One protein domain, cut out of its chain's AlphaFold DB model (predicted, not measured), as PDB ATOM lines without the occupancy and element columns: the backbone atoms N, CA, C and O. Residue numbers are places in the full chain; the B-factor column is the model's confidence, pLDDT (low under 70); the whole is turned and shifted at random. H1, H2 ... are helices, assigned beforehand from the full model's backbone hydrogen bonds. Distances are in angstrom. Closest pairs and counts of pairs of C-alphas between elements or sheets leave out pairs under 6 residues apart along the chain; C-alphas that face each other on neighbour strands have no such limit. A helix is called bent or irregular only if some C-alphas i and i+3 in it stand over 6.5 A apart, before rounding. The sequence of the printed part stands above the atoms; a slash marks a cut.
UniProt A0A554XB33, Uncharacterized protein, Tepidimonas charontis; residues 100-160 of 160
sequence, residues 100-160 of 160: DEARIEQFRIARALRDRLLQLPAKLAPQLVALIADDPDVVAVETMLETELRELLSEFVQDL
ATOM      1  N   ASP A 100     249.780 305.194 265.732       88.88
ATOM      2  CA  ASP A 100     250.055 304.368 266.904       88.88
ATOM      3  C   ASP A 100     249.098 303.177 266.996       88.88
ATOM      4  O   ASP A 100     249.561 302.063 267.237       88.88
ATOM      5  N   GLU A 101     247.805 303.357 266.709       88.94
ATOM      6  CA  GLU A 101     246.848 302.243 266.630       88.94
ATOM      7  C   GLU A 101     247.208 301.277 265.501       88.94
ATOM      8  O   GLU A 101     247.280 300.070 265.727       88.94
ATOM      9  N   ALA A 102     247.533 301.795 264.309       93.19
ATOM     10  CA  ALA A 102     247.973 300.964 263.191       93.19
ATOM     11  C   ALA A 102     249.218 300.133 263.555       93.19
ATOM     12  O   ALA A 102     249.314 298.954 263.213       93.19
ATOM     13  N   ARG A 103     250.158 300.728 264.300       94.31
ATOM     14  CA  ARG A 103     251.360 300.037 264.781       94.31
ATOM     15  C   ARG A 103     251.023 298.962 265.816       94.31
ATOM     16  O   ARG A 103     251.581 297.869 265.745       94.31
ATOM     17  N   ILE A 104     250.133 299.250 266.767       94.31
ATOM     18  CA  ILE A 104     249.676 298.275 267.771       94.31
ATOM     19  C   ILE A 104     249.024 297.074 267.085       94.31
ATOM     20  O   ILE A 104     249.388 295.934 267.383       94.31
ATOM     21  N   GLU A 105     248.128 297.319 266.132       92.94
ATOM     22  CA  GLU A 105     247.454 296.255 265.388       92.94
ATOM     23  C   GLU A 105     248.433 295.433 264.552       92.94
ATOM     24  O   GLU A 105     248.411 294.204 264.610       92.94
ATOM     25  N   GLN A 106     249.383 296.080 263.874       94.06
ATOM     26  CA  GLN A 106     250.447 295.378 263.157       94.06
ATOM     27  C   GLN A 106     251.247 294.448 264.085       94.06
ATOM     28  O   GLN A 106     251.525 293.301 263.730       94.06
ATOM     29  N   PHE A 107     251.611 294.912 265.286       94.69
ATOM     30  CA  PHE A 107     252.315 294.076 266.261       94.69
ATOM     31  C   PHE A 107     251.449 292.933 266.790       94.69
ATOM     32  O   PHE A 107     251.971 291.835 267.000       94.69
ATOM     33  N   ARG A 108     250.147 293.161 266.999       94.12
ATOM     34  CA  ARG A 108     249.197 292.116 267.404       94.12
ATOM     35  C   ARG A 108     249.134 291.010 266.353       94.12
ATOM     36  O   ARG A 108     249.327 289.844 266.691       94.12
ATOM     37  N   ILE A 109     248.947 291.395 265.093       93.38
ATOM     38  CA  ILE A 109     248.903 290.513 263.921       93.38
ATOM     39  C   ILE A 109     250.204 289.703 263.801       93.38
ATOM     40  O   ILE A 109     250.179 288.474 263.754       93.38
ATOM     41  N   ALA A 110     251.359 290.373 263.834       93.56
ATOM     42  CA  ALA A 110     252.659 289.712 263.720       93.56
ATOM     43  C   ALA A 110     252.931 288.742 264.883       93.56
ATOM     44  O   ALA A 110     253.489 287.662 264.677       93.56
ATOM     45  N   ARG A 111     252.526 289.106 266.107       95.12
ATOM     46  CA  ARG A 111     252.647 288.231 267.279       95.12
ATOM     47  C   ARG A 111     251.772 286.989 267.131       95.12
ATOM     48  O   ARG A 111     252.277 285.896 267.360       95.12
ATOM     49  N   ALA A 112     250.516 287.148 266.717       92.44
ATOM     50  CA  ALA A 112     249.604 286.027 266.513       92.44
ATOM     51  C   ALA A 112     250.159 285.026 265.486       92.44
ATOM     52  O   ALA A 112     250.196 283.827 265.760       92.44
ATOM     53  N   LEU A 113     250.678 285.515 264.354       93.56
ATOM     54  CA  LEU A 113     251.328 284.668 263.351       93.56
ATOM     55  C   LEU A 113     252.533 283.919 263.925       93.56
ATOM     56  O   LEU A 113     252.645 282.704 263.772       93.56
ATOM     57  N   ARG A 114     253.439 284.636 264.601       94.69
ATOM     58  CA  ARG A 114     254.633 284.040 265.210       94.69
ATOM     59  C   ARG A 114     254.258 282.949 266.209       94.69
ATOM     60  O   ARG A 114     254.861 281.880 266.193       94.69
ATOM     61  N   ASP A 115     253.295 283.222 267.080       94.81
ATOM     62  CA  ASP A 115     252.897 282.285 268.124       94.81
ATOM     63  C   ASP A 115     252.264 281.021 267.508       94.81
ATOM     64  O   ASP A 115     252.606 279.918 267.930       94.81
ATOM     65  N   ARG A 116     251.459 281.151 266.439       92.00
ATOM     66  CA  ARG A 116     250.946 280.004 265.659       92.00
ATOM     67  C   ARG A 116     252.077 279.191 265.011       92.00
ATOM     68  O   ARG A 116     252.103 277.970 265.141       92.00
ATOM     69  N   LEU A 117     253.050 279.848 264.371       93.88
ATOM     70  CA  LEU A 117     254.205 279.173 263.756       93.88
ATOM     71  C   LEU A 117     255.051 278.407 264.785       93.88
ATOM     72  O   LEU A 117     255.492 277.294 264.518       93.88
ATOM     73  N   LEU A 118     255.259 278.974 265.977       94.75
ATOM     74  CA  LEU A 118     256.022 278.324 267.047       94.75
ATOM     75  C   LEU A 118     255.277 277.145 267.695       94.75
ATOM     76  O   LEU A 118     255.918 276.277 268.284       94.75
ATOM     77  N   GLN A 119     253.948 277.089 267.584       93.94
ATOM     78  CA  GLN A 119     253.135 275.965 268.068       93.94
ATOM     79  C   GLN A 119     253.101 274.780 267.090       93.94
ATOM     80  O   GLN A 119     252.806 273.653 267.495       93.94
ATOM     81  N   LEU A 120     253.446 275.007 265.823       92.94
ATOM     82  CA  LEU A 120     253.360 274.019 264.749       92.94
ATOM     83  C   LEU A 120     254.188 272.743 265.020       92.94
ATOM     84  O   LEU A 120     253.633 271.652 264.876       92.94
ATOM     85  N   PRO A 121     255.442 272.801 265.519       93.38
ATOM     86  CA  PRO A 121     256.196 271.591 265.854       93.38
ATOM     87  C   PRO A 121     255.520 270.737 266.932       93.38
ATOM     88  O   PRO A 121     255.515 269.514 266.826       93.38
ATOM     89  N   ALA A 122     254.914 271.360 267.947       94.31
ATOM     90  CA  ALA A 122     254.212 270.635 269.005       94.31
ATOM     91  C   ALA A 122     252.956 269.918 268.474       94.31
ATOM     92  O   ALA A 122     252.644 268.819 268.931       94.31
ATOM     93  N   LYS A 123     252.271 270.508 267.483       92.31
ATOM     94  CA  LYS A 123     251.120 269.903 266.789       92.31
ATOM     95  C   LYS A 123     251.536 268.745 265.873       92.31
ATOM     96  O   LYS A 123     250.842 267.729 265.815       92.31
ATOM     97  N   LEU A 124     252.644 268.895 265.144       94.00
ATOM     98  CA  LEU A 124     253.071 267.923 264.133       94.00
ATOM     99  C   LEU A 124     253.911 266.777 264.682       94.00
ATOM    100  O   LEU A 124     253.832 265.681 264.140       94.00
ATOM    101  N   ALA A 125     254.684 266.982 265.751       92.44
ATOM    102  CA  ALA A 125     255.592 265.959 266.270       92.44
ATOM    103  C   ALA A 125     254.919 264.590 266.516       92.44
ATOM    104  O   ALA A 125     255.482 263.592 266.069       92.44
ATOM    105  N   PRO A 126     253.719 264.487 267.130       92.94
ATOM    106  CA  PRO A 126     253.059 263.190 267.314       92.94
ATOM    107  C   PRO A 126     252.692 262.507 265.991       92.94
ATOM    108  O   PRO A 126     252.802 261.290 265.866       92.94
ATOM    109  N   GLN A 127     252.276 263.295 264.998       90.75
ATOM    110  CA  GLN A 127     251.857 262.796 263.691       90.75
ATOM    111  C   GLN A 127     253.058 262.368 262.842       90.75
ATOM    112  O   GLN A 127     253.016 261.323 262.204       90.75
ATOM    113  N   LEU A 128     254.157 263.124 262.905       90.88
ATOM    114  CA  LEU A 128     255.421 262.769 262.266       90.88
ATOM    115  C   LEU A 128     256.011 261.486 262.858       90.88
ATOM    116  O   LEU A 128     256.472 260.629 262.114       90.88
ATOM    117  N   VAL A 129     255.962 261.318 264.186       91.94
ATOM    118  CA  VAL A 129     256.411 260.075 264.838       91.94
ATOM    119  C   VAL A 129     255.577 258.882 264.375       91.94
ATOM    120  O   VAL A 129     256.147 257.838 264.078       91.94
ATOM    121  N   ALA A 130     254.253 259.033 264.287       90.19
ATOM    122  CA  ALA A 130     253.376 257.977 263.790       90.19
ATOM    123  C   ALA A 130     253.656 257.634 262.317       90.19
ATOM    124  O   ALA A 130     253.742 256.462 261.979       90.19
ATOM    125  N   LEU A 131     253.857 258.645 261.466       86.38
ATOM    126  CA  LEU A 131     254.142 258.467 260.040       86.38
ATOM    127  C   LEU A 131     255.466 257.725 259.800       86.38
ATOM    128  O   LEU A 131     255.524 256.800 258.998       86.38
ATOM    129  N   ILE A 132     256.523 258.116 260.516       89.12
ATOM    130  CA  ILE A 132     257.873 257.558 260.340       89.12
ATOM    131  C   ILE A 132     257.995 256.151 260.952       89.12
ATOM    132  O   ILE A 132     258.884 255.394 260.569       89.12
ATOM    133  N   ALA A 133     257.131 255.791 261.907       86.25
ATOM    134  CA  ALA A 133     257.179 254.486 262.565       86.25
ATOM    135  C   ALA A 133     256.875 253.314 261.615       86.25
ATOM    136  O   ALA A 133     257.440 252.237 261.809       86.25
ATOM    137  N   ASP A 134     256.018 253.526 260.612       78.44
ATOM    138  CA  ASP A 134     255.608 252.483 259.668       78.44
ATOM    139  C   ASP A 134     256.570 252.374 258.471       78.44
ATOM    140  O   ASP A 134     257.070 251.285 258.184       78.44
ATOM    141  N   ASP A 135     256.858 253.491 257.793       82.31
ATOM    142  CA  ASP A 135     257.805 253.562 256.672       82.31
ATOM    143  C   ASP A 135     258.460 254.960 256.609       82.31
ATOM    144  O   ASP A 135     257.775 255.952 256.341       82.31
ATOM    145  N   PRO A 136     259.771 255.087 256.892       85.75
ATOM    146  CA  PRO A 136     260.467 256.369 256.864       85.75
ATOM    147  C   PRO A 136     260.572 256.957 255.445       85.75
ATOM    148  O   PRO A 136     261.549 256.727 254.732       85.75
ATOM    149  N   ASP A 137     259.602 257.788 255.067       89.56
ATOM    150  CA  ASP A 137     259.603 258.542 253.810       89.56
ATOM    151  C   ASP A 137     259.759 260.054 254.047       89.56
ATOM    152  O   ASP A 137     258.925 260.715 254.671       89.56
ATOM    153  N   VAL A 138     260.834 260.619 253.495       91.12
ATOM    154  CA  VAL A 138     261.127 262.058 253.557       91.12
ATOM    155  C   VAL A 138     260.079 262.871 252.794       91.12
ATOM    156  O   VAL A 138     259.676 263.929 253.271       91.12
ATOM    157  N   VAL A 139     259.597 262.375 251.649       92.56
ATOM    158  CA  VAL A 139     258.630 263.102 250.809       92.56
ATOM    159  C   VAL A 139     257.294 263.236 251.534       92.56
ATOM    160  O   VAL A 139     256.684 264.307 251.516       92.56
ATOM    161  N   ALA A 140     256.853 262.180 252.223       89.06
ATOM    162  CA  ALA A 140     255.651 262.218 253.050       89.06
ATOM    163  C   ALA A 140     255.770 263.234 254.203       89.06
ATOM    164  O   ALA A 140     254.837 264.003 254.447       89.06
ATOM    165  N   VAL A 141     256.930 263.294 254.869       91.50
ATOM    166  CA  VAL A 141     257.209 264.273 255.936       91.50
ATOM    167  C   VAL A 141     257.185 265.709 255.406       91.50
ATOM    168  O   VAL A 141     256.527 266.567 255.998       91.50
ATOM    169  N   GLU A 142     257.862 265.982 254.288       92.94
ATOM    170  CA  GLU A 142     257.868 267.309 253.658       92.94
ATOM    171  C   GLU A 142     256.462 267.725 253.216       92.94
ATOM    172  O   GLU A 142     256.015 268.821 253.547       92.94
ATOM    173  N   THR A 143     255.718 266.826 252.565       93.75
ATOM    174  CA  THR A 143     254.341 267.089 252.111       93.75
ATOM    175  C   THR A 143     253.425 267.445 253.282       93.75
ATOM    176  O   THR A 143     252.609 268.366 253.184       93.75
ATOM    177  N   MET A 144     253.567 266.749 254.412       91.38
ATOM    178  CA  MET A 144     252.801 267.029 255.623       91.38
ATOM    179  C   MET A 144     253.123 268.415 256.199       91.38
ATOM    180  O   MET A 144     252.210 269.181 256.516       91.38
ATOM    181  N   LEU A 145     254.413 268.751 256.304       93.50
ATOM    182  CA  LEU A 145     254.876 270.058 256.777       93.50
ATOM    183  C   LEU A 145     254.378 271.192 255.877       93.50
ATOM    184  O   LEU A 145     253.868 272.195 256.375       93.50
ATOM    185  N   GLU A 146     254.509 271.033 254.560       94.75
ATOM    186  CA  GLU A 146     254.059 272.023 253.582       94.75
ATOM    187  C   GLU A 146     252.545 272.230 253.621       94.75
ATOM    188  O   GLU A 146     252.083 273.371 253.547       94.75
ATOM    189  N   THR A 147     251.778 271.145 253.753       95.06
ATOM    190  CA  THR A 147     250.313 271.202 253.835       95.06
ATOM    191  C   THR A 147     249.881 272.026 255.041       95.06
ATOM    192  O   THR A 147     249.128 272.986 254.889       95.06
ATOM    193  N   GLU A 148     250.428 271.731 256.216       93.75
ATOM    194  CA  GLU A 148     250.061 272.407 257.465       93.75
ATOM    195  C   GLU A 148     250.554 273.857 257.533       93.75
ATOM    196  O   GLU A 148     249.833 274.744 257.989       93.75
ATOM    197  N   LEU A 149     251.745 274.148 256.998       94.06
ATOM    198  CA  LEU A 149     252.203 275.531 256.834       94.06
ATOM    199  C   LEU A 149     251.275 276.327 255.910       94.06
ATOM    200  O   LEU A 149     250.949 277.477 256.207       94.06
ATOM    201  N   ARG A 150     250.844 275.732 254.793       94.31
ATOM    202  CA  ARG A 150     249.929 276.380 253.850       94.31
ATOM    203  C   ARG A 150     248.563 276.624 254.478       94.31
ATOM    204  O   ARG A 150     248.017 277.710 254.289       94.31
ATOM    205  N   GLU A 151     248.038 275.654 255.218       92.94
ATOM    206  CA  GLU A 151     246.746 275.756 255.893       92.94
ATOM    207  C   GLU A 151     246.767 276.881 256.937       92.94
ATOM    208  O   GLU A 151     245.964 277.811 256.843       92.94
ATOM    209  N   LEU A 152     247.775 276.902 257.817       92.44
ATOM    210  CA  LEU A 152     247.963 277.950 258.829       92.44
ATOM    211  C   LEU A 152     248.072 279.345 258.204       92.44
ATOM    212  O   LEU A 152     247.423 280.291 258.655       92.44
ATOM    213  N   LEU A 153     248.897 279.491 257.163       91.38
ATOM    214  CA  LEU A 153     249.059 280.774 256.478       91.38
ATOM    215  C   LEU A 153     247.765 281.208 255.779       91.38
ATOM    216  O   LEU A 153     247.464 282.398 255.763       91.38
ATOM    217  N   SER A 154     246.992 280.267 255.231       91.75
ATOM    218  CA  SER A 154     245.705 280.570 254.602       91.75
ATOM    219  C   SER A 154     244.645 281.011 255.615       91.75
ATOM    220  O   SER A 154     243.955 281.997 255.363       91.75
ATOM    221  N   GLU A 155     244.574 280.361 256.779       89.88
ATOM    222  CA  GLU A 155     243.681 280.729 257.883       89.88
ATOM    223  C   GLU A 155     244.038 282.121 258.421       89.88
ATOM    224  O   GLU A 155     243.178 282.981 258.580       89.88
ATOM    225  N   PHE A 156     245.332 282.400 258.598       89.12
ATOM    226  CA  PHE A 156     245.790 283.713 259.045       89.12
ATOM    227  C   PHE A 156     245.425 284.847 258.078       89.12
ATOM    228  O   PHE A 156     245.126 285.948 258.523       89.12
ATOM    229  N   VAL A 157     245.432 284.593 256.766       88.69
ATOM    230  CA  VAL A 157     245.011 285.589 255.769       88.69
ATOM    231  C   VAL A 157     243.501 285.844 255.815       88.69
ATOM    232  O   VAL A 157     243.082 286.947 255.490       88.69
ATOM    233  N   GLN A 158     242.685 284.866 256.220       82.44
ATOM    234  CA  GLN A 158     241.239 285.059 256.400       82.44
ATOM    235  C   GLN A 158     240.895 285.845 257.673       82.44
ATOM    236  O   GLN A 158     239.856 286.501 257.716       82.44
ATOM    237  N   ASP A 159     241.760 285.781 258.687       75.44
ATOM    238  CA  ASP A 159     241.619 286.508 259.957       75.44
ATOM    239  C   ASP A 159     242.021 288.002 259.869       75.44
ATOM    240  O   ASP A 159     241.814 288.745 260.837       75.44
ATOM    241  N   LEU A 160     242.638 288.427 258.757       73.88
ATOM    242  CA  LEU A 160     243.105 289.797 258.481       73.88
ATOM    243  C   LEU A 160     242.025 290.672 257.836       73.88
ATOM    244  O   LEU A 160     241.912 291.840 258.273       73.88
TER     245      LEU A 160
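What this domain is: This is residues 100 to 160 of the 160 residues of an uncharacterized protein of Tepidimonas charontis (UniProt A0A554XB33). One long helix, H1, bends once, and a shorter helix, H2, folds back beside it after a tight turn, making a loose, slender pair of side-by-side helices. Residues 100 to 108 of H1 stick out at the far end, beyond the body of 39 by 16 by 11 A. The printed part has 61 residues with two named helices, H1 then H2, no named strand, and the class all helix. The whole is loose, with a radius of gyration of the C-alphas of 15.2 A, and a rod in outline, spanning 52 by 17 by 13 A.

Where its parts are: Find C-alpha 100 at (250.055, 304.368, 266.904), where H1, residues 100 to 134, begins. By its hydrogen bonds it was assigned as one helix, but it is bent: C-alphas 123 and 126 are 7.0 A apart. Its arm H1a, residues 100 to 123, measures 34.5 A and is irregular, with C-alphas 118 and 121 6.8 A apart. Arm H1b, residues 126 to 134, measures 13.4 A. From C-alpha 138 at (261.127, 262.058, 253.557), H2 runs 30.5 A to C-alpha 158 at (241.239, 285.059, 256.400).

How they stand to each other: Look first at the bend, where H1a and H1b stand at a shallow tilt of 31 degrees. H1a and H2 are close but not clearly touching; their closest C-alphas, of Leu 113 and Phe 156, are 7.1 A apart. They run opposite ways at a shallow tilt of 27 degrees. H1b and H2 are also close but not clearly touching, with the closest C-alphas, of Leu 128 and Val 141, 6.7 A apart. They run opposite ways at a shallow tilt of 23 degrees. In H2 every O i to N i+4 pair is within hydrogen-bond range, against 18 of 20 in H1a and 4 of 5 in H1b.

The domain as a whole: The C-alphas of Asp 100 and Asp 134, the two farthest apart, are 52.7 A apart. The printed part has no cut, and a tight link of 3 residues joins H1 to H2. Its mean pLDDT is 91.1, and no printed residue is under 70.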